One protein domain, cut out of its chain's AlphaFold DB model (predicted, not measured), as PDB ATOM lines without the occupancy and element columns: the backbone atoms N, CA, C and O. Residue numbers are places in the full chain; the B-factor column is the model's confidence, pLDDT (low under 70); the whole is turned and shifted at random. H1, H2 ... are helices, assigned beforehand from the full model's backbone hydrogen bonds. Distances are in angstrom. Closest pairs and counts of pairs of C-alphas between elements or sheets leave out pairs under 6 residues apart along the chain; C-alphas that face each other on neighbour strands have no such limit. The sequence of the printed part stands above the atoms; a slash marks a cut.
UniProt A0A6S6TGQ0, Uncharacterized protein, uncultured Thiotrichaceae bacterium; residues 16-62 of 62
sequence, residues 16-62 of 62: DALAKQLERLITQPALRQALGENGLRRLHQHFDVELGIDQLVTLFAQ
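This is residues 16 to 62 of the 62 residues of an uncharacterized protein of uncultured Thiotrichaceae bacterium (UniProt A0A6S6TGQ0). Picture an L drawn out along one limb: H2 and H3 follow one another end to end as the long limb, and H1 turns off at the far end of H2 as the short one. There is no core, for the three helices form a bare line with one sharp corner. The printed part has 47 residues with three named helices in the order H1, H2, H3 and no named strand, and its class is all helix. The whole is extended, with a radius of gyration of the C-alphas of 17.6 A and spans of 53 by 22 by 8 A.

Start at H2, residues 29 to 46, the longest helix. Look at its residues 31 to 32, where residues 25 to 26 of H1, residues 16 to 27, only just touch it, only at the corner by their link, with 3 pairs of C-alphas within 8 A. The closest C-alphas there are those of Leu 25 and Arg 32, 5.3 A apart. The lines of H1 and H2 are about perpendicular at 74 degrees. H3, residues 49 to 60, is apart from both H2 and H1. In H1, H2 and H3 every O i to N i+4 pair is within hydrogen-bond range.

Find C-alpha 29 at (374.452, 288.357, 163.084); from there H2 runs 26.1 A to C-alpha 46. H1 begins at C-alpha 16, at (369.094, 271.288, 173.885), and measures 16.6 A. H3 measures 16.5 A and ends at C-alpha 60, at (337.385, 275.768, 139.242).

The C-alphas of Thr 27 and Gln 62 are the two farthest apart, at 53.3 A. Residues 36 to 62 stand free. Both links are tight, and the printed part has no cut. The mean pLDDT of the printed part is 89.0; look for values under 70 at residues 49 to 51 and 62.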
ATOM      1  N   ASP A  16     367.662 270.996 173.822       98.38
ATOM      2  CA  ASP A  16     369.094 271.288 173.885       98.38
ATOM      3  C   ASP A  16     369.630 271.639 172.495       98.38
ATOM      4  O   ASP A  16     370.357 272.627 172.325       98.38
ATOM      5  N   ALA A  17     369.207 270.893 171.467       97.81
ATOM      6  CA  ALA A  17     369.503 271.235 170.083       97.81
ATOM      7  C   ALA A  17     368.922 272.604 169.709       97.81
ATOM      8  O   ALA A  17     369.620 273.405 169.082       97.81
ATOM      9  N   LEU A  18     367.686 272.907 170.121       98.19
ATOM     10  CA  LEU A  18     367.081 274.216 169.878       98.19
ATOM     11  C   LEU A  18     367.880 275.344 170.544       98.19
ATOM     12  O   LEU A  18     368.225 276.320 169.874       98.19
ATOM     13  N   ALA A  19     368.219 275.202 171.828       98.56
ATOM     14  CA  ALA A  19     368.988 276.198 172.573       98.56
ATOM     15  C   ALA A  19     370.340 276.490 171.906       98.56
ATOM     16  O   ALA A  19     370.690 277.653 171.692       98.56
ATOM     17  N   LYS A  20     371.053 275.443 171.480       98.44
ATOM     18  CA  LYS A  20     372.336 275.570 170.778       98.44
ATOM     19  C   LYS A  20     372.218 276.348 169.464       98.44
ATOM     20  O   LYS A  20     373.076 277.175 169.151       98.44
ATOM     21  N   GLN A  21     371.173 276.096 168.674       97.94
ATOM     22  CA  GLN A  21     370.981 276.827 167.416       97.94
ATOM     23  C   GLN A  21     370.555 278.277 167.663       97.94
ATOM     24  O   GLN A  21     371.019 279.172 166.960       97.94
ATOM     25  N   LEU A  22     369.744 278.539 168.692       98.19
ATOM     26  CA  LEU A  22     369.402 279.905 169.094       98.19
ATOM     27  C   LEU A  22     370.645 280.692 169.530       98.19
ATOM     28  O   LEU A  22     370.848 281.809 169.056       98.19
ATOM     29  N   GLU A  23     371.512 280.104 170.356       98.62
ATOM     30  CA  GLU A  23     372.783 280.719 170.758       98.62
ATOM     31  C   GLU A  23     373.652 281.067 169.539       98.62
ATOM     32  O   GLU A  23     374.152 282.193 169.420       98.62
ATOM     33  N   ARG A  24     373.770 280.139 168.580       97.75
ATOM     34  CA  ARG A  24     374.486 280.364 167.315       97.75
ATOM     35  C   ARG A  24     373.912 281.556 166.541       97.75
ATOM     36  O   ARG A  24     374.671 282.397 166.068       97.75
ATOM     37  N   LEU A  25     372.589 281.668 166.427       97.94
ATOM     38  CA  LEU A  25     371.934 282.767 165.701       97.94
ATOM     39  C   LEU A  25     372.062 284.123 166.413       97.94
ATOM     40  O   LEU A  25     372.207 285.162 165.759       97.94
ATOM     41  N   ILE A  26     372.029 284.128 167.747       98.25
ATOM     42  CA  ILE A  26     372.211 285.337 168.561       98.25
ATOM     43  C   ILE A  26     373.638 285.870 168.393       98.25
ATOM     44  O   ILE A  26     373.832 287.061 168.125       98.25
ATOM     45  N   THR A  27     374.627 284.980 168.480       98.50
ATOM     46  CA  THR A  27     376.055 285.331 168.423       98.50
ATOM     47  C   THR A  27     376.576 285.581 167.003       98.50
ATOM     48  O   THR A  27     377.589 286.259 166.849       98.50
ATOM     49  N   GLN A  28     375.883 285.111 165.957       98.25
ATOM     50  CA  GLN A  28     376.294 285.272 164.554       98.25
ATOM     51  C   GLN A  28     375.282 286.115 163.748       98.25
ATOM     52  O   GLN A  28     374.405 285.565 163.075       98.25
ATOM     53  N   PRO A  29     375.394 287.461 163.762       97.69
ATOM     54  CA  PRO A  29     374.452 288.357 163.084       97.69
ATOM     55  C   PRO A  29     374.320 288.131 161.582       97.69
ATOM     56  O   PRO A  29     373.203 288.102 161.067       97.69
ATOM     57  N   ALA A  30     375.439 287.913 160.893       98.00
ATOM     58  CA  ALA A  30     375.428 287.666 159.456       98.00
ATOM     59  C   ALA A  30     374.643 286.393 159.097       98.00
ATOM     60  O   ALA A  30     373.892 286.386 158.126       98.00
ATOM     61  N   LEU A  31     374.761 285.339 159.915       97.25
ATOM     62  CA  LEU A  31     374.053 284.081 159.696       97.25
ATOM     63  C   LEU A  31     372.539 284.273 159.800       97.25
ATOM     64  O   LEU A  31     371.815 283.914 158.874       97.25
ATOM     65  N   ARG A  32     372.046 284.864 160.898       97.38
ATOM     66  CA  ARG A  32     370.595 285.062 161.067       97.38
ATOM     67  C   ARG A  32     370.003 285.965 159.983       97.38
ATOM     68  O   ARG A  32     368.870 285.735 159.570       97.38
ATOM     69  N   GLN A  33     370.765 286.949 159.502       98.06
ATOM     70  CA  GLN A  33     370.313 287.826 158.429       98.06
ATOM     71  C   GLN A  33     370.218 287.076 157.098       98.06
ATOM     72  O   GLN A  33     369.162 287.103 156.471       98.06
ATOM     73  N   ALA A  34     371.258 286.330 156.718       97.62
ATOM     74  CA  ALA A  34     371.253 285.537 155.490       97.62
ATOM     75  C   ALA A  34     370.112 284.502 155.470       97.62
ATOM     76  O   ALA A  34     369.399 284.378 154.473       97.62
ATOM     77  N   LEU A  35     369.893 283.796 156.585       97.38
ATOM     78  CA  LEU A  35     368.789 282.840 156.713       97.38
ATOM     79  C   LEU A  35     367.423 283.527 156.576       97.38
ATOM     80  O   LEU A  35     366.549 283.003 155.886       97.38
ATOM     81  N   GLY A  36     367.246 284.700 157.195       96.25
ATOM     82  CA  GLY A  36     366.012 285.484 157.110       96.25
ATOM     83  C   GLY A  36     365.720 285.973 155.690       96.25
ATOM     84  O   GLY A  36     364.611 285.787 155.190       96.25
ATOM     85  N   GLU A  37     366.723 286.527 155.007       97.25
ATOM     86  CA  GLU A  37     366.610 286.982 153.615       97.25
ATOM     87  C   GLU A  37     366.270 285.828 152.664       97.25
ATOM     88  O   GLU A  37     365.397 285.955 151.802       97.25
ATOM     89  N   ASN A  38     366.905 284.668 152.839       95.62
ATOM     90  CA  ASN A  38     366.600 283.481 152.042       95.62
ATOM     91  C   ASN A  38     365.214 282.904 152.350       95.62
ATOM     92  O   ASN A  38     364.524 282.454 151.432       95.62
ATOM     93  N   GLY A  39     364.783 282.948 153.613       93.44
ATOM     94  CA  GLY A  39     363.423 282.595 154.020       93.44
ATOM     95  C   GLY A  39     362.374 283.473 153.339       93.44
ATOM     96  O   GLY A  39     361.423 282.950 152.754       93.44
ATOM     97  N   LEU A  40     362.591 284.791 153.335       93.31
ATOM     98  CA  LEU A  40     361.708 285.754 152.677       93.31
ATOM     99  C   LEU A  40     361.664 285.550 151.158       93.31
ATOM    100  O   LEU A  40     360.588 285.501 150.566       93.31
ATOM    101  N   ARG A  41     362.824 285.354 150.519       92.00
ATOM    102  CA  ARG A  41     362.907 285.072 149.077       92.00
ATOM    103  C   ARG A  41     362.096 283.830 148.698       92.00
ATOM    104  O   ARG A  41     361.350 283.856 147.725       92.00
ATOM    105  N   ARG A  42     362.201 282.761 149.495       88.88
ATOM    106  CA  ARG A  42     361.441 281.521 149.286       88.88
ATOM    107  C   ARG A  42     359.935 281.724 149.467       88.88
ATOM    108  O   ARG A  42     359.162 281.097 148.745       88.88
ATOM    109  N   LEU A  43     359.516 282.561 150.421       88.25
ATOM    110  CA  LEU A  43     358.104 282.899 150.616       88.25
ATOM    111  C   LEU A  43     357.519 283.492 149.330       88.25
ATOM    112  O   LEU A  43     356.550 282.953 148.807       88.25
ATOM    113  N   HIS A  44     358.168 284.516 148.773       85.94
ATOM    114  CA  HIS A  44     357.732 285.154 147.528       85.94
ATOM    115  C   HIS A  44     357.741 284.206 146.322       85.94
ATOM    116  O   HIS A  44     356.897 284.314 145.447       85.94
ATOM    117  N   GLN A  45     358.670 283.251 146.261       83.25
ATOM    118  CA  GLN A  45     358.755 282.328 145.123       83.25
ATOM    119  C   GLN A  45     357.697 281.220 145.127       83.25
ATOM    120  O   GLN A  45     357.430 280.639 144.077       83.25
ATOM    121  N   HIS A  46     357.185 280.826 146.294       77.44
ATOM    122  CA  HIS A  46     356.400 279.589 146.425       77.44
ATOM    123  C   HIS A  46     355.052 279.767 147.114       77.44
ATOM    124  O   HIS A  46     354.217 278.871 147.032       77.44
ATOM    125  N   PHE A  47     354.847 280.880 147.810       70.00
ATOM    126  CA  PHE A  47     353.649 281.139 148.606       70.00
ATOM    127  C   PHE A  47     353.053 282.512 148.297       70.00
ATOM    128  O   PHE A  47     352.352 283.076 149.135       70.00
ATOM    129  N   ASP A  48     353.340 283.051 147.111       71.12
ATOM    130  CA  ASP A  48     352.649 284.240 146.637       71.12
ATOM    131  C   ASP A  48     351.155 283.927 146.484       71.12
ATOM    132  O   ASP A  48     350.762 282.954 145.830       71.12
ATOM    133  N   VAL A  49     350.331 284.732 147.152       64.88
ATOM    134  CA  VAL A  49     348.874 284.585 147.188       64.88
ATOM    135  C   VAL A  49     348.294 284.720 145.782       64.88
ATOM    136  O   VAL A  49     347.334 284.018 145.464       64.88
ATOM    137  N   GLU A  50     348.904 285.544 144.927       65.69
ATOM    138  CA  GLU A  50     348.494 285.685 143.525       65.69
ATOM    139  C   GLU A  50     348.658 284.358 142.769       65.69
ATOM    140  O   GLU A  50     347.723 283.889 142.122       65.69
ATOM    141  N   LEU A  51     349.787 283.667 142.972       65.88
ATOM    142  CA  LEU A  51     350.060 282.372 142.343       65.88
ATOM    143  C   LEU A  51     349.072 281.286 142.800       65.88
ATOM    144  O   LEU A  51     348.675 280.421 142.018       65.88
ATOM    145  N   GLY A  52     348.674 281.321 144.075       70.75
ATOM    146  CA  GLY A  52     347.686 280.397 144.630       70.75
ATOM    147  C   GLY A  52     346.273 280.640 144.091       70.75
ATOM    148  O   GLY A  52     345.564 279.684 143.776       70.75
ATOM    149  N   ILE A  53     345.867 281.905 143.948       79.75
ATOM    150  CA  ILE A  53     344.558 282.268 143.388       79.75
ATOM    151  C   ILE A  53     344.473 281.853 141.917       79.75
ATOM    152  O   ILE A  53     343.482 281.231 141.541       79.75
ATOM    153  N   ASP A  54     345.508 282.100 141.114       79.12
ATOM    154  CA  ASP A  54     345.529 281.717 139.694       79.12
ATOM    155  C   ASP A  54     345.364 280.201 139.494       79.12
ATOM    156  O   ASP A  54     344.628 279.743 138.609       79.12
ATOM    157  N   GLN A  55     346.002 279.399 140.351       79.31
ATOM    158  CA  GLN A  55     345.854 277.942 140.343       79.31
ATOM    159  C   GLN A  55     344.430 277.506 140.704       79.31
ATOM    160  O   GLN A  55     343.873 276.624 140.047       79.31
ATOM    161  N   LEU A  56     343.822 278.129 141.716       83.88
ATOM    162  CA  LEU A  56     342.448 277.826 142.120       83.88
ATOM    163  C   LEU A  56     341.433 278.262 141.056       83.88
ATOM    164  O   LEU A  56     340.522 277.499 140.744       83.88
ATOM    165  N   VAL A  57     341.609 279.440 140.450       87.00
ATOM    166  CA  VAL A  57     340.784 279.913 139.325       87.00
ATOM    167  C   VAL A  57     340.853 278.924 138.163       87.00
ATOM    168  O   VAL A  57     339.817 278.539 137.629       87.00
ATOM    169  N   THR A  58     342.053 278.452 137.817       88.19
ATOM    170  CA  THR A  58     342.242 277.444 136.762       88.19
ATOM    171  C   THR A  58     341.544 276.122 137.091       88.19
ATOM    172  O   THR A  58     340.962 275.498 136.203       88.19
ATOM    173  N   LEU A  59     341.592 275.684 138.352       88.69
ATOM    174  CA  LEU A  59     340.981 274.430 138.795       88.69
ATOM    175  C   LEU A  59     339.446 274.481 138.772       88.69
ATOM    176  O   LEU A  59     338.821 273.492 138.405       88.69
ATOM    177  N   PHE A  60     338.844 275.610 139.156       89.81
ATOM    178  CA  PHE A  60     337.385 275.768 139.242       89.81
ATOM    179  C   PHE A  60     336.725 276.311 137.966       89.81
ATOM    180  O   PHE A  60     335.500 276.372 137.900       89.81
ATOM    181  N   ALA A  61     337.507 276.720 136.963       87.12
ATOM    182  CA  ALA A  61     337.003 277.088 135.638       87.12
ATOM    183  C   ALA A  61     336.737 275.872 134.716       87.12
ATOM    184  O   ALA A  61     336.336 276.067 133.567       87.12
ATOM    185  N   GLN A  62     336.976 274.646 135.202       59.19
ATOM    186  CA  GLN A  62     336.650 273.366 134.550       59.19
ATOM    187  C   GLN A  62     335.313 272.822 135.055       59.19
ATOM    188  O   GLN A  62     334.584 272.235 134.226       59.19
TER     189      GLN A  62